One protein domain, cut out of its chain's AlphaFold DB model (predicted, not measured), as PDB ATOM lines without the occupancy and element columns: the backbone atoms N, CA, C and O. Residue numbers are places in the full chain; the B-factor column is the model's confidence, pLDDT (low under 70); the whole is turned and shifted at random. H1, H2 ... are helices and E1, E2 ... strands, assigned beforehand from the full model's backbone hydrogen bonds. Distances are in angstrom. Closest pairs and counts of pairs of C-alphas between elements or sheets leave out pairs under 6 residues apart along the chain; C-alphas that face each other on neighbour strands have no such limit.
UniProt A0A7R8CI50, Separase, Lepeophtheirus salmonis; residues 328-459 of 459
ATOM      1  N   SER A 328      35.615  -8.665  18.154       72.19
ATOM      2  CA  SER A 328      34.689  -9.365  19.061       72.19
ATOM      3  C   SER A 328      33.226  -8.949  18.841       72.19
ATOM      4  O   SER A 328      32.326  -9.780  18.910       72.19
ATOM      5  N   ASN A 329      32.999  -7.687  18.463       78.75
ATOM      6  CA  ASN A 329      31.684  -7.151  18.103       78.75
ATOM      7  C   ASN A 329      31.120  -7.689  16.773       78.75
ATOM      8  O   ASN A 329      29.916  -7.569  16.538       78.75
ATOM      9  N   ASP A 330      31.952  -8.273  15.911       86.12
ATOM     10  CA  ASP A 330      31.573  -8.835  14.607       86.12
ATOM     11  C   ASP A 330      31.317 -10.344  14.667       86.12
ATOM     12  O   ASP A 330      31.051 -10.975  13.642       86.12
ATOM     13  N   VAL A 331      31.344 -10.923  15.869       88.81
ATOM     14  CA  VAL A 331      30.998 -12.320  16.125       88.81
ATOM     15  C   VAL A 331      29.795 -12.372  17.058       88.81
ATOM     16  O   VAL A 331      29.775 -11.725  18.106       88.81
ATOM     17  N   TYR A 332      28.786 -13.150  16.674       93.69
ATOM     18  CA  TYR A 332      27.584 -13.360  17.476       93.69
ATOM     19  C   TYR A 332      27.441 -14.830  17.875       93.69
ATOM     20  O   TYR A 332      27.608 -15.707  17.023       93.69
ATOM     21  N   TYR A 333      27.098 -15.116  19.135       93.62
ATOM     22  CA  TYR A 333      26.879 -16.485  19.614       93.62
ATOM     23  C   TYR A 333      25.424 -16.777  20.010       93.62
ATOM     24  O   TYR A 333      24.704 -15.933  20.538       93.62
ATOM     25  N   VAL A 334      25.004 -18.024  19.812       94.12
ATOM     26  CA  VAL A 334      23.788 -18.615  20.375       94.12
ATOM     27  C   VAL A 334      24.203 -19.828  21.191       94.12
ATOM     28  O   VAL A 334      24.729 -20.796  20.643       94.12
ATOM     29  N   LEU A 335      23.972 -19.786  22.498       93.06
ATOM     30  CA  LEU A 335      24.420 -20.800  23.444       93.06
ATOM     31  C   LEU A 335      23.234 -21.412  24.184       93.06
ATOM     32  O   LEU A 335      22.453 -20.705  24.808       93.06
ATOM     33  N   ASN A 336      23.124 -22.739  24.144       92.06
ATOM     34  CA  ASN A 336      22.091 -23.499  24.848       92.06
ATOM     35  C   ASN A 336      20.656 -22.950  24.646       92.06
ATOM     36  O   ASN A 336      19.939 -22.708  25.617       92.06
ATOM     37  N   PRO A 337      20.199 -22.732  23.401       90.81
ATOM     38  CA  PRO A 337      18.907 -22.090  23.175       90.81
ATOM     39  C   PRO A 337      17.710 -22.953  23.631       90.81
ATOM     40  O   PRO A 337      16.638 -22.417  23.898       90.81
ATOM     41  N   ASP A 338      17.893 -24.274  23.761       88.81
ATOM     42  CA  ASP A 338      16.887 -25.230  24.252       88.81
ATOM     43  C   ASP A 338      16.925 -25.463  25.776       88.81
ATOM     44  O   ASP A 338      16.143 -26.263  26.287       88.81
ATOM     45  N   GLN A 339      17.813 -24.776  26.505       88.81
ATOM     46  CA  GLN A 339      17.950 -24.850  27.970       88.81
ATOM     47  C   GLN A 339      18.242 -26.252  28.537       88.81
ATOM     48  O   GLN A 339      17.970 -26.534  29.702       88.81
ATOM     49  N   ASN A 340      18.845 -27.137  27.750       86.44
ATOM     50  CA  ASN A 340      19.140 -28.519  28.134       86.44
ATOM     51  C   ASN A 340      20.647 -28.854  28.154       86.44
ATOM     52  O   ASN A 340      21.032 -29.963  28.514       86.44
ATOM     53  N   LEU A 341      21.511 -27.881  27.846       85.19
ATOM     54  CA  LEU A 341      22.973 -27.977  27.885       85.19
ATOM     55  C   LEU A 341      23.582 -27.143  29.028       85.19
ATOM     56  O   LEU A 341      24.577 -26.448  28.824       85.19
ATOM     57  N   GLY A 342      23.022 -27.229  30.242       85.25
ATOM     58  CA  GLY A 342      23.404 -26.380  31.389       85.25
ATOM     59  C   GLY A 342      24.913 -26.325  31.671       85.25
ATOM     60  O   GLY A 342      25.491 -25.246  31.702       85.25
ATOM     61  N   ARG A 343      25.592 -27.480  31.736       82.62
ATOM     62  CA  ARG A 343      27.057 -27.541  31.942       82.62
ATOM     63  C   ARG A 343      27.864 -26.873  30.821       82.62
ATOM     64  O   ARG A 343      28.938 -26.335  31.067       82.62
ATOM     65  N   THR A 344      27.380 -26.953  29.580       81.31
ATOM     66  CA  THR A 344      28.046 -26.316  28.429       81.31
ATOM     67  C   THR A 344      27.837 -24.808  28.476       81.31
ATOM     68  O   THR A 344      28.774 -24.063  28.208       81.31
ATOM     69  N   GLN A 345      26.636 -24.366  28.859       89.19
ATOM     70  CA  GLN A 345      26.338 -22.955  29.054       89.19
ATOM     71  C   GLN A 345      27.226 -22.348  30.142       89.19
ATOM     72  O   GLN A 345      27.954 -21.411  29.845       89.19
ATOM     73  N   GLU A 346      27.261 -22.932  31.342       86.88
ATOM     74  CA  GLU A 346      28.095 -22.449  32.456       86.88
ATOM     75  C   GLU A 346      29.570 -22.274  32.061       86.88
ATOM     76  O   GLU A 346      30.223 -21.307  32.449       86.88
ATOM     77  N   ARG A 347      30.097 -23.204  31.253       82.62
ATOM     78  CA  ARG A 347      31.491 -23.180  30.803       82.62
ATOM     79  C   ARG A 347      31.759 -22.135  29.720       82.62
ATOM     80  O   ARG A 347      32.795 -21.480  29.763       82.62
ATOM     81  N   LEU A 348      30.893 -22.049  28.711       87.31
ATOM     82  CA  LEU A 348      31.143 -21.228  27.523       87.31
ATOM     83  C   LEU A 348      30.637 -19.795  27.674       87.31
ATOM     84  O   LEU A 348      31.201 -18.900  27.059       87.31
ATOM     85  N   GLU A 349      29.603 -19.562  28.480       88.88
ATOM     86  CA  GLU A 349      28.992 -18.241  28.632       88.88
ATOM     87  C   GLU A 349      29.981 -17.239  29.229       88.88
ATOM     88  O   GLU A 349      30.225 -16.195  28.628       88.88
ATOM     89  N   THR A 350      30.631 -17.598  30.340       84.50
ATOM     90  CA  THR A 350      31.681 -16.775  30.966       84.50
ATOM     91  C   THR A 350      32.814 -16.487  29.983       84.50
ATOM     92  O   THR A 350      33.246 -15.348  29.840       84.50
ATOM     93  N   PHE A 351      33.248 -17.506  29.238       83.06
ATOM     94  CA  PHE A 351      34.316 -17.371  28.252       83.06
ATOM     95  C   PHE A 351      33.935 -16.422  27.106       83.06
ATOM     96  O   PHE A 351      34.716 -15.554  26.728       83.06
ATOM     97  N   PHE A 352      32.722 -16.531  26.560       87.81
ATOM     98  CA  PHE A 352      32.255 -15.629  25.504       87.81
ATOM     99  C   PHE A 352      32.093 -14.188  25.995       87.81
ATOM    100  O   PHE A 352      32.396 -13.256  25.248       87.81
ATOM    101  N   GLN A 353      31.686 -13.996  27.252       84.06
ATOM    102  CA  GLN A 353      31.614 -12.676  27.880       84.06
ATOM    103  C   GLN A 353      33.002 -12.053  28.083       84.06
ATOM    104  O   GLN A 353      33.185 -10.880  27.765       84.06
ATOM    105  N   GLU A 354      33.993 -12.824  28.545       83.12
ATOM    106  CA  GLU A 354      35.390 -12.371  28.676       83.12
ATOM    107  C   GLU A 354      35.991 -11.946  27.330       83.12
ATOM    108  O   GLU A 354      36.767 -10.995  27.254       83.12
ATOM    109  N   LEU A 355      35.583 -12.617  26.253       80.12
ATOM    110  CA  LEU A 355      35.953 -12.273  24.882       80.12
ATOM    111  C   LEU A 355      35.177 -11.074  24.312       80.12
ATOM    112  O   LEU A 355      35.455 -10.646  23.190       80.12
ATOM    113  N   GLY A 356      34.210 -10.531  25.057       84.38
ATOM    114  CA  GLY A 356      33.373  -9.411  24.632       84.38
ATOM    115  C   GLY A 356      32.450  -9.747  23.460       84.38
ATOM    116  O   GLY A 356      32.106  -8.852  22.689       84.38
ATOM    117  N   LEU A 357      32.087 -11.022  23.287       88.25
ATOM    118  CA  LEU A 357      31.178 -11.450  22.228       88.25
ATOM    119  C   LEU A 357      29.739 -11.066  22.575       88.25
ATOM    120  O   LEU A 357      29.309 -11.170  23.724       88.25
ATOM    121  N   GLN A 358      28.970 -10.666  21.568       90.38
ATOM    122  CA  GLN A 358      27.532 -10.443  21.722       90.38
ATOM    123  C   GLN A 358      26.777 -11.741  21.430       90.38
ATOM    124  O   GLN A 358      27.176 -12.509  20.557       90.38
ATOM    125  N   GLY A 359      25.681 -12.008  22.133       92.12
ATOM    126  CA  GLY A 359      24.929 -13.232  21.885       92.12
ATOM    127  C   GLY A 359      23.768 -13.480  22.832       92.12
ATOM    128  O   GLY A 359      23.494 -12.691  23.735       92.12
ATOM    129  N   SER A 360      23.103 -14.610  22.609       91.94
ATOM    130  CA  SER A 360      22.003 -15.117  23.429       91.94
ATOM    131  C   SER A 360      22.416 -16.425  24.101       91.94
ATOM    132  O   SER A 360      22.851 -17.360  23.424       91.94
ATOM    133  N   ALA A 361      22.262 -16.510  25.423       93.12
ATOM    134  CA  ALA A 361      22.454 -17.730  26.202       93.12
ATOM    135  C   ALA A 361      21.126 -18.175  26.832       93.12
ATOM    136  O   ALA A 361      20.375 -17.356  27.356       93.12
ATOM    137  N   GLY A 362      20.811 -19.470  26.769       91.56
ATOM    138  CA  GLY A 362      19.587 -20.019  27.363       91.56
ATOM    139  C   GLY A 362      18.293 -19.651  26.624       91.56
ATOM    140  O   GLY A 362      17.208 -19.938  27.125       91.56
ATOM    141  N   ALA A 363      18.362 -19.007  25.457       90.12
ATOM    142  CA  ALA A 363      17.185 -18.603  24.694       90.12
ATOM    143  C   ALA A 363      17.445 -18.604  23.183       90.12
ATOM    144  O   ALA A 363      18.546 -18.290  22.719       90.12
ATOM    145  N   HIS A 364      16.407 -18.925  22.406       89.69
ATOM    146  CA  HIS A 364      16.440 -18.764  20.952       89.69
ATOM    147  C   HIS A 364      16.340 -17.273  20.593       89.69
ATOM    148  O   HIS A 364      15.368 -16.635  21.006       89.69
ATOM    149  N   PRO A 365      17.271 -16.721  19.796       91.94
ATOM    150  CA  PRO A 365      17.098 -15.389  19.222       91.94
ATOM    151  C   PRO A 365      15.898 -15.358  18.269       91.94
ATOM    152  O   PRO A 365      15.432 -16.389  17.756       91.94
ATOM    153  N   SER A 366      15.383 -14.157  18.025       91.94
ATOM    154  CA  SER A 366      14.277 -13.975  17.081       91.94
ATOM    155  C   SER A 366      14.735 -14.213  15.634       91.94
ATOM    156  O   SER A 366      15.910 -14.051  15.307       91.94
ATOM    157  N   LEU A 367      13.811 -14.575  14.737       90.31
ATOM    158  CA  LEU A 367      14.140 -14.731  13.313       90.31
ATOM    159  C   LEU A 367      14.745 -13.442  12.698       90.31
ATOM    160  O   LEU A 367      15.805 -13.549  12.084       90.31
ATOM    161  N   PRO A 368      14.186 -12.228  12.907       93.06
ATOM    162  CA  PRO A 368      14.783 -10.995  12.379       93.06
ATOM    163  C   PRO A 368      16.198 -10.721  12.904       93.06
ATOM    164  O   PRO A 368      17.049 -10.212  12.177       93.06
ATOM    165  N   GLU A 369      16.459 -11.071  14.164       93.00
ATOM    166  CA  GLU A 369      17.786 -10.953  14.767       93.00
ATOM    167  C   GLU A 369      18.784 -11.901  14.097       93.00
ATOM    168  O   GLU A 369      19.866 -11.465  13.714       93.00
ATOM    169  N   LEU A 370      18.402 -13.164  13.881       92.38
ATOM    170  CA  LEU A 370      19.229 -14.142  13.171       92.38
ATOM    171  C   LEU A 370      19.530 -13.723  11.732       92.38
ATOM    172  O   LEU A 370      20.675 -13.825  11.300       92.38
ATOM    173  N   GLU A 371      18.532 -13.226  10.997       91.19
ATOM    174  CA  GLU A 371      18.719 -12.723   9.631       91.19
ATOM    175  C   GLU A 371      19.735 -11.580   9.590       91.19
ATOM    176  O   GLU A 371      20.657 -11.587   8.768       91.19
ATOM    177  N   ASN A 372      19.593 -10.619  10.508       92.75
ATOM    178  CA  ASN A 372      20.506  -9.492  10.611       92.75
ATOM    179  C   ASN A 372      21.917  -9.953  10.989       92.75
ATOM    180  O   ASN A 372      22.885  -9.532  10.362       92.75
ATOM    181  N   VAL A 373      22.047 -10.838  11.978       92.94
ATOM    182  CA  VAL A 373      23.336 -11.383  12.414       92.94
ATOM    183  C   VAL A 373      24.041 -12.096  11.263       92.94
ATOM    184  O   VAL A 373      25.166 -11.735  10.931       92.94
ATOM    185  N   LEU A 374      23.377 -13.045  10.603       88.88
ATOM    186  CA  LEU A 374      23.981 -13.826   9.522       88.88
ATOM    187  C   LEU A 374      24.393 -12.963   8.319       88.88
ATOM    188  O   LEU A 374      25.385 -13.275   7.661       88.88
ATOM    189  N   SER A 375      23.665 -11.876   8.046       86.06
ATOM    190  CA  SER A 375      23.928 -11.001   6.893       86.06
ATOM    191  C   SER A 375      24.929  -9.873   7.186       86.06
ATOM    192  O   SER A 375      25.554  -9.357   6.261       86.06
ATOM    193  N   SER A 376      25.083  -9.458   8.450       85.25
ATOM    194  CA  SER A 376      25.905  -8.290   8.825       85.25
ATOM    195  C   SER A 376      27.195  -8.630   9.570       85.25
ATOM    196  O   SER A 376      28.152  -7.862   9.482       85.25
ATOM    197  N   LYS A 377      27.235  -9.752  10.295       88.81
ATOM    198  CA  LYS A 377      28.387 -10.177  11.099       88.81
ATOM    199  C   LYS A 377      29.388 -10.969  10.264       88.81
ATOM    200  O   LYS A 377      29.082 -11.438   9.172       88.81
ATOM    201  N   GLU A 378      30.591 -11.126  10.800       82.75
ATOM    202  CA  GLU A 378      31.675 -11.889  10.175       82.75
ATOM    203  C   GLU A 378      31.783 -13.307  10.749       82.75
ATOM    204  O   GLU A 378      32.184 -14.232  10.045       82.75
ATOM    205  N   GLY A 379      31.351 -13.514  11.997       85.38
ATOM    206  CA  GLY A 379      31.281 -14.830  12.630       85.38
ATOM    207  C   GLY A 379      29.925 -15.107  13.273       85.38
ATOM    208  O   GLY A 379      29.302 -14.222  13.861       85.38
ATOM    209  N   PHE A 380      29.486 -16.362  13.196       90.88
ATOM    210  CA  PHE A 380      28.283 -16.834  13.875       90.88
ATOM    211  C   PHE A 380      28.571 -18.152  14.590       90.88
ATOM    212  O   PHE A 380      28.955 -19.126  13.953       90.88
ATOM    213  N   MET A 381      28.386 -18.204  15.907       90.94
ATOM    214  CA  MET A 381      28.614 -19.405  16.712       90.94
ATOM    215  C   MET A 381      27.291 -19.970  17.210       90.94
ATOM    216  O   MET A 381      26.529 -19.278  17.875       90.94
ATOM    217  N   TYR A 382      27.035 -21.244  16.942       91.12
ATOM    218  CA  TYR A 382      25.878 -21.959  17.464       91.12
ATOM    219  C   TYR A 382      26.340 -23.125  18.335       91.12
ATOM    220  O   TYR A 382      26.946 -24.069  17.837       91.12
ATOM    221  N   CYS A 383      26.024 -23.072  19.626       90.06
ATOM    222  CA  CYS A 383      26.302 -24.118  20.607       90.06
ATOM    223  C   CYS A 383      24.971 -24.713  21.082       90.06
ATOM    224  O   CYS A 383      24.380 -24.251  22.063       90.06
ATOM    225  N   GLY A 384      24.483 -25.725  20.372       85.00
ATOM    226  CA  GLY A 384      23.182 -26.341  20.616       85.00
ATOM    227  C   GLY A 384      23.085 -27.739  20.011       85.00
ATOM    228  O   GLY A 384      24.084 -28.330  19.602       85.00
ATOM    229  N   HIS A 385      21.878 -28.294  19.956       82.25
ATOM    230  CA  HIS A 385      21.659 -29.592  19.326       82.25
ATOM    231  C   HIS A 385      21.539 -29.462  17.808       82.25
ATOM    232  O   HIS A 385      20.796 -28.629  17.303       82.25
ATOM    233  N   GLY A 386      22.204 -30.346  17.061       77.06
ATOM    234  CA  GLY A 386      22.065 -30.337  15.608       77.06
ATOM    235  C   GLY A 386      22.738 -29.132  14.957       77.06
ATOM    236  O   GLY A 386      23.766 -28.631  15.406       77.06
ATOM    237  N   SER A 387      22.136 -28.684  13.866       69.31
ATOM    238  CA  SER A 387      22.535 -27.500  13.099       69.31
ATOM    239  C   SER A 387      21.396 -26.502  12.914       69.31
ATOM    240  O   SER A 387      21.580 -25.500  12.224       69.31
ATOM    241  N   SER A 388      20.219 -26.777  13.482       64.12
ATOM    242  CA  SER A 388      19.016 -25.987  13.253       64.12
ATOM    243  C   SER A 388      18.696 -25.093  14.443       64.12
ATOM    244  O   SER A 388      18.602 -25.513  15.597       64.12
ATOM    245  N   LEU A 389      18.458 -23.826  14.134       68.25
ATOM    246  CA  LEU A 389      17.734 -22.927  15.017       68.25
ATOM    247  C   LEU A 389      16.255 -23.136  14.721       68.25
ATOM    248  O   LEU A 389      15.844 -23.030  13.566       68.25
ATOM    249  N   LYS A 390      15.443 -23.414  15.747       72.81
ATOM    250  CA  LYS A 390      13.991 -23.638  15.585       72.81
ATOM    251  C   LYS A 390      13.302 -22.492  14.837       72.81
ATOM    252  O   LYS A 390      12.327 -22.717  14.129       72.81
ATOM    253  N   ASN A 391      13.850 -21.286  14.966       74.50
ATOM    254  CA  ASN A 391      13.315 -20.067  14.378       74.50
ATOM    255  C   ASN A 391      13.842 -19.760  12.965       74.50
ATOM    256  O   ASN A 391      13.379 -18.786  12.386       74.50
ATOM    257  N   LEU A 392      14.773 -20.545  12.403       84.12
ATOM    258  CA  LEU A 392      15.362 -20.298  11.079       84.12
ATOM    259  C   LEU A 392      15.210 -21.528  10.160       84.12
ATOM    260  O   LEU A 392      16.077 -22.404  10.146       84.12
ATOM    261  N   PRO A 393      14.116 -21.621   9.385       82.69
ATOM    262  CA  PRO A 393      13.914 -22.718   8.441       82.69
ATOM    263  C   PRO A 393      14.869 -22.618   7.238       82.69
ATOM    264  O   PRO A 393      15.224 -21.518   6.815       82.69
ATOM    265  N   PHE A 394      15.228 -23.760   6.633       78.25
ATOM    266  CA  PHE A 394      16.196 -23.824   5.521       78.25
ATOM    267  C   PHE A 394      15.823 -22.944   4.326       78.25
ATOM    268  O   PHE A 394      16.668 -22.201   3.846       78.25
ATOM    269  N   GLN A 395      14.550 -22.933   3.918       77.38
ATOM    270  CA  GLN A 395      14.063 -22.069   2.829       77.38
ATOM    271  C   GLN A 395      14.352 -20.587   3.087       77.38
ATOM    272  O   GLN A 395      14.643 -19.826   2.167       77.38
ATOM    273  N   LYS A 396      14.258 -20.169   4.354       79.31
ATOM    274  CA  LYS A 396      14.534 -18.793   4.739       79.31
ATOM    275  C   LYS A 396      16.034 -18.536   4.757       79.31
ATOM    276  O   LYS A 396      16.444 -17.538   4.179       79.31
ATOM    277  N   LEU A 397      16.830 -19.439   5.335       80.50
ATOM    278  CA  LEU A 397      18.294 -19.370   5.305       80.50
ATOM    279  C   LEU A 397      18.827 -19.252   3.868       80.50
ATOM    280  O   LEU A 397      19.600 -18.348   3.590       80.50
ATOM    281  N   GLU A 398      18.362 -20.105   2.956       77.94
ATOM    282  CA  GLU A 398      18.769 -20.139   1.542       77.94
ATOM    283  C   GLU A 398      18.415 -18.859   0.772       77.94
ATOM    284  O   GLU A 398      19.025 -18.569  -0.251       77.94
ATOM    285  N   SER A 399      17.443 -18.082   1.261       75.69
ATOM    286  CA  SER A 399      17.086 -16.780   0.685       75.69
ATOM    287  C   SER A 399      17.964 -15.621   1.173       75.69
ATOM    288  O   SER A 399      17.836 -14.507   0.662       75.69
ATOM    289  N   LEU A 400      18.813 -15.849   2.180       75.19
ATOM    290  CA  LEU A 400      19.702 -14.829   2.733       75.19
ATOM    291  C   LEU A 400      20.992 -14.714   1.918       75.19
ATOM    292  O   LEU A 400      21.395 -15.631   1.210       75.19
ATOM    293  N   ASN A 401      21.667 -13.580   2.089       76.19
ATOM    294  CA  ASN A 401      23.065 -13.404   1.714       76.19
ATOM    295  C   ASN A 401      23.897 -13.446   3.000       76.19
ATOM    296  O   ASN A 401      24.069 -12.431   3.679       76.19
ATOM    297  N   VAL A 402      24.318 -14.646   3.385       75.06
ATOM    298  CA  VAL A 402      25.069 -14.899   4.613       75.06
ATOM    299  C   VAL A 402      26.502 -14.416   4.424       75.06
ATOM    300  O   VAL A 402      27.257 -14.953   3.619       75.06
ATOM    301  N   ARG A 403      26.886 -13.416   5.216       78.44
ATOM    302  CA  ARG A 403      28.265 -12.927   5.321       78.44
ATOM    303  C   ARG A 403      29.030 -13.634   6.436       78.44
ATOM    304  O   ARG A 403      30.240 -13.814   6.326       78.44
ATOM    305  N   ALA A 404      28.335 -14.018   7.502       80.31
ATOM    306  CA  ALA A 404      28.960 -14.632   8.662       80.31
ATOM    307  C   ALA A 404      29.503 -16.027   8.330       80.31
ATOM    308  O   ALA A 404      28.875 -16.786   7.597       80.31
ATOM    309  N   MET A 405      30.632 -16.401   8.928       82.12
ATOM    310  CA  MET A 405      31.120 -17.779   8.921       82.12
ATOM    311  C   MET A 405      30.445 -18.584  10.052       82.12
ATOM    312  O   MET A 405      30.796 -18.384  11.220       82.12
ATOM    313  N   PRO A 406      29.475 -19.475   9.758       80.88
ATOM    314  CA  PRO A 406      28.821 -20.311  10.759       80.88
ATOM    315  C   PRO A 406      29.743 -21.387  11.350       80.88
ATOM    316  O   PRO A 406      30.285 -22.242  10.646       80.88
ATOM    317  N   LEU A 407      29.824 -21.402  12.677       87.06
ATOM    318  CA  LEU A 407      30.407 -22.450  13.504       87.06
ATOM    319  C   LEU A 407      29.281 -23.200  14.222       87.06
ATOM    320  O   LEU A 407      28.799 -22.765  15.270       87.06
ATOM    321  N   LEU A 408      28.839 -24.323  13.656       86.31
ATOM    322  CA  LEU A 408      27.717 -25.099  14.186       86.31
ATOM    323  C   LEU A 408      28.229 -26.209  15.106       86.31
ATOM    324  O   LEU A 408      28.429 -27.352  14.686       86.31
ATOM    325  N   LEU A 409      28.437 -25.875  16.375       84.44
ATOM    326  CA  LEU A 409      28.958 -26.753  17.421       84.44
ATOM    327  C   LEU A 409      27.847 -27.652  18.005       84.44
ATOM    328  O   LEU A 409      27.531 -27.591  19.193       84.44
ATOM    329  N   GLY A 410      27.240 -28.485  17.160       78.75
ATOM    330  CA  GLY A 410      26.208 -29.448  17.551       78.75
ATOM    331  C   GLY A 410      26.355 -30.796  16.848       78.75
ATOM    332  O   GLY A 410      26.971 -30.908  15.786       78.75
ATOM    333  N   CYS A 411      25.807 -31.861  17.442       76.94
ATOM    334  CA  CYS A 411      25.856 -33.207  16.858       76.94
ATOM    335  C   CYS A 411      25.251 -33.240  15.454       76.94
ATOM    336  O   CYS A 411      24.156 -32.724  15.260       76.94
ATOM    337  N   LYS A 412      25.886 -33.936  14.506       73.44
ATOM    338  CA  LYS A 412      25.401 -34.096  13.121       73.44
ATOM    339  C   LYS A 412      25.209 -32.773  12.364       73.44
ATOM    340  O   LYS A 412      24.587 -32.776  11.305       73.44
ATOM    341  N   SER A 413      25.749 -31.654  12.850       76.25
ATOM    342  CA  SER A 413      25.597 -30.357  12.197       76.25
ATOM    343  C   SER A 413      26.242 -30.289  10.807       76.25
ATOM    344  O   SER A 413      25.732 -29.592   9.933       76.25
ATOM    345  N   GLY A 414      27.321 -31.052  10.594       70.25
ATOM    346  CA  GLY A 414      28.008 -31.217   9.308       70.25
ATOM    347  C   GLY A 414      27.618 -32.491   8.554       70.25
ATOM    348  O   GLY A 414      28.255 -32.832   7.560       70.25
ATOM    349  N   LYS A 415      26.613 -33.238   9.028       71.88
ATOM    350  CA  LYS A 415      26.165 -34.457   8.350       71.88
ATOM    351  C   LYS A 415      25.483 -34.085   7.033       71.88
ATOM    352  O   LYS A 415      24.568 -33.266   7.011       71.88
ATOM    353  N   LEU A 416      25.889 -34.760   5.965       69.88
ATOM    354  CA  LEU A 416      25.172 -34.770   4.698       69.88
ATOM    355  C   LEU A 416      24.481 -36.123   4.532       69.88
ATOM    356  O   LEU A 416      25.068 -37.179   4.781       69.88
ATOM    357  N   GLU A 417      23.221 -36.095   4.130       67.62
ATOM    358  CA  GLU A 417      22.403 -37.274   3.908       67.62
ATOM    359  C   GLU A 417      22.352 -37.605   2.428       67.62
ATOM    360  O   GLU A 417      22.032 -36.779   1.575       67.62
ATOM    361  N   ARG A 418      22.683 -38.852   2.111       65.06
ATOM    362  CA  ARG A 418      22.671 -39.319   0.736       65.06
ATOM    363  C   ARG A 418      21.237 -39.616   0.305       65.06
ATOM    364  O   ARG A 418      20.651 -40.606   0.740       65.06
ATOM    365  N   ILE A 419      20.702 -38.799  -0.598       61.03
ATOM    366  CA  ILE A 419      19.389 -39.027  -1.206       61.03
ATOM    367  C   ILE A 419      19.583 -39.887  -2.457       61.03
ATOM    368  O   ILE A 419      19.948 -39.416  -3.527       61.03
ATOM    369  N   GLY A 420      19.371 -41.197  -2.332       56.84
ATOM    370  CA  GLY A 420      19.536 -42.125  -3.451       56.84
ATOM    371  C   GLY A 420      20.968 -42.190  -4.014       56.84
ATOM    372  O   GLY A 420      21.942 -41.756  -3.407       56.84
ATOM    373  N   ARG A 421      21.130 -42.810  -5.189       51.50
ATOM    374  CA  ARG A 421      22.470 -43.045  -5.767       51.50
ATOM    375  C   ARG A 421      23.012 -41.874  -6.589       51.50
ATOM    376  O   ARG A 421      24.226 -41.797  -6.737       51.50
ATOM    377  N   ARG A 422      22.127 -41.031  -7.137       49.50
ATOM    378  CA  ARG A 422      22.438 -40.061  -8.205       49.50
ATOM    379  C   ARG A 422      22.442 -38.595  -7.771       49.50
ATOM    380  O   ARG A 422      22.958 -37.785  -8.527       49.50
ATOM    381  N   TYR A 423      21.902 -38.282  -6.598       52.19
ATOM    382  CA  TYR A 423      21.847 -36.913  -6.101       52.19
ATOM    383  C   TYR A 423      23.041 -36.623  -5.201       52.19
ATOM    384  O   TYR A 423      23.534 -37.512  -4.494       52.19
ATOM    385  N   ASP A 424      23.469 -35.363  -5.211       59.28
ATOM    386  CA  ASP A 424      24.435 -34.869  -4.242       59.28
ATOM    387  C   ASP A 424      23.844 -34.975  -2.829       59.28
ATOM    388  O   ASP A 424      22.636 -34.780  -2.635       59.28
ATOM    389  N   PRO A 425      24.664 -35.335  -1.831       63.78
ATOM    390  CA  PRO A 425      24.174 -35.501  -0.479       63.78
ATOM    391  C   PRO A 425      23.727 -34.142   0.083       63.78
ATOM    392  O   PRO A 425      24.379 -33.119  -0.131       63.78
ATOM    393  N   MET A 426      22.592 -34.131   0.782       63.44
ATOM    394  CA  MET A 426      21.924 -32.921   1.259       63.44
ATOM    395  C   MET A 426      22.040 -32.740   2.766       63.44
ATOM    396  O   MET A 426      21.994 -33.700   3.526       63.44
ATOM    397  N   GLY A 427      22.177 -31.498   3.215       71.31
ATOM    398  CA  GLY A 427      22.209 -31.157   4.632       71.31
ATOM    399  C   GLY A 427      22.459 -29.671   4.838       71.31
ATOM    400  O   GLY A 427      22.562 -28.908   3.879       71.31
ATOM    401  N   THR A 428      22.599 -29.262   6.096       74.94
ATOM    402  CA  THR A 428      22.686 -27.844   6.476       74.94
ATOM    403  C   THR A 428      23.860 -27.107   5.835       74.94
ATOM    404  O   THR A 428      23.741 -25.922   5.531       74.94
ATOM    405  N   ALA A 429      24.976 -27.796   5.575       73.94
ATOM    406  CA  ALA A 429      26.107 -27.199   4.866       73.94
ATOM    407  C   ALA A 429      25.696 -26.670   3.482       73.94
ATOM    408  O   ALA A 429      26.097 -25.569   3.114       73.94
ATOM    409  N   ASN A 430      24.833 -27.387   2.756       70.88
ATOM    410  CA  ASN A 430      24.378 -26.952   1.436       70.88
ATOM    411  C   ASN A 430      23.543 -25.676   1.527       70.88
ATOM    412  O   ASN A 430      23.769 -24.764   0.744       70.88
ATOM    413  N   SER A 431      22.630 -25.576   2.497       73.75
ATOM    414  CA  SER A 431      21.792 -24.383   2.669       73.75
ATOM    415  C   SER A 431      22.620 -23.133   2.987       73.75
ATOM    416  O   SER A 431      22.358 -22.075   2.423       73.75
ATOM    417  N   TYR A 432      23.664 -23.248   3.819       74.62
ATOM    418  CA  TYR A 432      24.591 -22.135   4.072       74.62
ATOM    419  C   TYR A 432      25.415 -21.762   2.833       74.62
ATOM    420  O   TYR A 432      25.605 -20.578   2.569       74.62
ATOM    421  N   MET A 433      25.869 -22.745   2.049       71.12
ATOM    422  CA  MET A 433      26.600 -22.483   0.803       71.12
ATOM    423  C   MET A 433      25.712 -21.843  -0.275       71.12
ATOM    424  O   MET A 433      26.160 -20.934  -0.970       71.12
ATOM    425  N   ILE A 434      24.448 -22.270  -0.399       70.12
ATOM    426  CA  ILE A 434      23.442 -21.639  -1.275       70.12
ATOM    427  C   ILE A 434      23.222 -20.185  -0.855       70.12
ATOM    428  O   ILE A 434      23.196 -19.301  -1.707       70.12
ATOM    429  N   ALA A 435      23.151 -19.943   0.452       68.88
ATOM    430  CA  ALA A 435      23.057 -18.614   1.043       68.88
ATOM    431  C   ALA A 435      24.386 -17.834   1.025       68.88
ATOM    432  O   ALA A 435      24.534 -16.875   1.774       68.88
ATOM    433  N   THR A 436      25.365 -18.262   0.222       71.50
ATOM    434  CA  THR A 436      26.659 -17.600  -0.012       71.50
ATOM    435  C   THR A 436      27.550 -17.415   1.216       71.50
ATOM    436  O   THR A 436      28.427 -16.550   1.202       71.50
ATOM    437  N   ALA A 437      27.381 -18.248   2.249       65.94
ATOM    438  CA  ALA A 437      28.282 -18.240   3.395       65.94
ATOM    439  C   ALA A 437      29.740 -18.465   2.938       65.94
ATOM    440  O   ALA A 437      29.995 -19.346   2.113       65.94
ATOM    441  N   PRO A 438      30.717 -17.717   3.484       62.50
ATOM    442  CA  PRO A 438      32.112 -17.810   3.048       62.50
ATOM    443  C   PRO A 438      32.753 -19.167   3.376       62.50
ATOM    444  O   PRO A 438      33.592 -19.660   2.625       62.50
ATOM    445  N   ALA A 439      32.367 -19.764   4.504       69.38
ATOM    446  CA  ALA A 439      32.764 -21.095   4.949       69.38
ATOM    447  C   ALA A 439      31.807 -21.568   6.051       69.38
ATOM    448  O   ALA A 439      31.057 -20.772   6.608       69.38
ATOM    449  N   MET A 440      31.848 -22.855   6.399       73.19
ATOM    450  CA  MET A 440      31.047 -23.419   7.486       73.19
ATOM    451  C   MET A 440      31.826 -24.511   8.215       73.19
ATOM    452  O   MET A 440      32.507 -25.320   7.584       73.19
ATOM    453  N   LEU A 441      31.703 -24.538   9.541       77.56
ATOM    454  CA  LEU A 441      32.177 -25.634  10.380       77.56
ATOM    455  C   LEU A 441      30.982 -26.414  10.931       77.56
ATOM    456  O   LEU A 441      30.067 -25.838  11.523       77.56
ATOM    457  N   GLY A 442      31.036 -27.736  10.796       75.25
ATOM    458  CA  GLY A 442      30.058 -28.649  11.370       75.25
ATOM    459  C   GLY A 442      30.695 -29.963  11.811       75.25
ATOM    460  O   GLY A 442      31.802 -30.305  11.401       75.25
ATOM    461  N   PHE A 443      29.979 -30.712  12.647       68.25
ATOM    462  CA  PHE A 443      30.443 -31.944  13.276       68.25
ATOM    463  C   PHE A 443      29.521 -33.115  12.943       68.25
ATOM    464  O   PHE A 443      28.326 -32.940  12.702       68.25
ATOM    465  N   TYR A 444      30.061 -34.334  12.968       64.06
ATOM    466  CA  TYR A 444      29.272 -35.554  12.777       64.06
ATOM    467  C   TYR A 444      28.745 -36.124  14.108       64.06
ATOM    468  O   TYR A 444      27.571 -36.479  14.199       64.06
ATOM    469  N   GLY A 445      29.548 -36.116  15.177       60.75
ATOM    470  CA  GLY A 445      29.133 -36.515  16.526       60.75
ATOM    471  C   GLY A 445      29.979 -35.825  17.596       60.75
ATOM    472  O   GLY A 445      31.201 -35.847  17.505       60.75
ATOM    473  N   VAL A 446      29.334 -35.190  18.581       52.19
ATOM    474  CA  VAL A 446      29.998 -34.497  19.699       52.19
ATOM    475  C   VAL A 446      29.200 -34.779  20.968       52.19
ATOM    476  O   VAL A 446      28.102 -34.268  21.125       52.19
ATOM    477  N   SER A 447      29.706 -35.600  21.885       40.44
ATOM    478  CA  SER A 447      28.963 -35.915  23.116       40.44
ATOM    479  C   SER A 447      28.868 -34.706  24.054       40.44
ATOM    480  O   SER A 447      27.819 -34.496  24.658       40.44
ATOM    481  N   GLN A 448      29.926 -33.889  24.127       45.78
ATOM    482  CA  GLN A 448      29.987 -32.567  24.765       45.78
ATOM    483  C   GLN A 448      31.136 -31.753  24.152       45.78
ATOM    484  O   GLN A 448      32.175 -32.318  23.810       45.78
ATOM    485  N   ILE A 449      30.993 -30.427  24.060       46.62
ATOM    486  CA  ILE A 449      32.114 -29.547  23.697       46.62
ATOM    487  C   ILE A 449      33.059 -29.481  24.906       46.62
ATOM    488  O   ILE A 449      32.826 -28.740  25.864       46.62
ATOM    489  N   LYS A 450      34.131 -30.275  24.894       37.00
ATOM    490  CA  LYS A 450      35.277 -30.053  25.780       37.00
ATOM    491  C   LYS A 450      36.220 -29.092  25.061       37.00
ATOM    492  O   LYS A 450      36.728 -29.439  24.010       37.00
ATOM    493  N   MET A 451      36.433 -27.900  25.619       38.28
ATOM    494  CA  MET A 451      37.549 -27.019  25.249       38.28
ATOM    495  C   MET A 451      38.653 -27.163  26.300       38.28
ATOM    496  O   MET A 451      38.538 -26.593  27.385       38.28
ATOM    497  N   SER A 452      39.675 -27.984  26.049       32.25
ATOM    498  CA  SER A 452      40.806 -28.161  26.978       32.25
ATOM    499  C   SER A 452      41.483 -26.819  27.316       32.25
ATOM    500  O   SER A 452      41.848 -26.065  26.422       32.25
ATOM    501  N   MET A 453      41.640 -26.519  28.613       35.28
ATOM    502  CA  MET A 453      42.291 -25.300  29.137       35.28
ATOM    503  C   MET A 453      43.805 -25.477  29.366       35.28
ATOM    504  O   MET A 453      44.426 -24.663  30.055       35.28
ATOM    505  N   ASN A 454      44.421 -26.535  28.828       28.27
ATOM    506  CA  ASN A 454      45.848 -26.787  29.026       28.27
ATOM    507  C   ASN A 454      46.686 -25.731  28.289       28.27
ATOM    508  O   ASN A 454      47.013 -25.868  27.115       28.27
ATOM    509  N   GLY A 455      47.021 -24.656  29.003       30.08
ATOM    510  CA  GLY A 455      47.871 -23.577  28.513       30.08
ATOM    511  C   GLY A 455      47.627 -22.206  29.147       30.08
ATOM    512  O   GLY A 455      48.419 -21.299  28.881       30.08
ATOM    513  N   LEU A 456      46.583 -22.025  29.965       28.80
ATOM    514  CA  LEU A 456      46.353 -20.795  30.734       28.80
ATOM    515  C   LEU A 456      47.264 -20.756  31.976       28.80
ATOM    516  O   LEU A 456      46.815 -20.932  33.103       28.80
ATOM    517  N   HIS A 457      48.564 -20.532  31.771       23.20
ATOM    518  CA  HIS A 457      49.380 -19.936  32.827       23.20
ATOM    519  C   HIS A 457      49.185 -18.414  32.790       23.20
ATOM    520  O   HIS A 457      49.231 -17.837  31.700       23.20
ATOM    521  N   PRO A 458      48.952 -17.762  33.940       24.52
ATOM    522  CA  PRO A 458      48.709 -16.330  33.984       24.52
ATOM    523  C   PRO A 458      50.037 -15.593  33.819       24.52
ATOM    524  O   PRO A 458      50.793 -15.574  34.780       24.52
ATOM    525  N   PHE A 459      50.312 -15.019  32.641       25.17
ATOM    526  CA  PHE A 459      51.192 -13.853  32.443       25.17
ATOM    527  C   PHE A 459      50.891 -13.139  31.121       25.17
ATOM    528  O   PHE A 459      50.857 -13.810  30.062       25.17
TER     529      PHE A 459
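What this domain is: This is residues 328 to 459 of the 459 residues of the protein "Separase" of Lepeophtheirus salmonis (UniProt A0A7R8CI50). A small slab of four parallel strands makes the core, with H1 packed on one face and H2 on the opposite face, while the short helices H3 and H4 pack on each other and the tail, residues 452 to 459, sticks out. The printed part has 132 residues, in the order E1 H1 E2 H2 E3 H3 E4 H4; the sheet runs E2 E1 E3 E4. The class is mixed, helices and strands, with 53 residues, under half, in named elements. The whole is compact, with a radius of gyration of the C-alphas of 15.3 A, yet elongated, 55 by 30 by 28 A.

How they stand to each other: E1, residues 331 to 335, is parallel to E2, residues 358 to 361, with N 335 and O 360 2.8 A apart, and to E3, residues 379 to 383, with N 334 and O 381 2.8 A apart. E4, residues 405 to 408, is parallel to E3, with N 407 and O 380 2.8 A apart. H1, residues 342 to 354, runs along the strands over E2 and E1, at a height over the sheet of 8.7 A; its closest C-alphas to E1 are those of Gln 345 and Leu 335, 6.3 A. On the opposite face H2, residues 367 to 376, runs along the strands over E1 and E3 at 10.1 A; the closest C-alphas of H2 and E3 are those of Leu 374 and Phe 380, 6.8 A. H3, residues 394 to 398, is not on the sheet but touches H4, residues 428 to 434, closest at the C-alphas of Glu 398 and Ser 431, 5.3 A. H4 only grazes the sheet, with residues 428 to 432. E1, H1, E2 and E3, H3, E4 are strand-helix-strand units, parallel neighbour strands joined through a helix; E2, H2, E3 is a split one, with E1 between its strands; the three crossovers are right-handed. Every O i to N i+4 pair is within hydrogen-bond range in H2, H3 and H4, and 7 of 9 in H1.

Where its parts are: E1 begins at C-alpha 331 (30.998, -12.320, 16.125) and spans 13.0 A; E3 spans 13.2 A. H1 spans 18.6 A, H2 14.1 A and H4 10.0 A, ending at C-alpha 434 (23.442, -21.639, -1.275).

The domain as a whole: The C-alphas of Arg 422 and Phe 459, the two farthest apart, are 56.3 A apart. The printed part has no cut; the link E4 to H4, 19 residues, is long. The mean pLDDT of the printed part is 75.1, and 35 residues are under 70, among them 416 to 426 and 443 to 459.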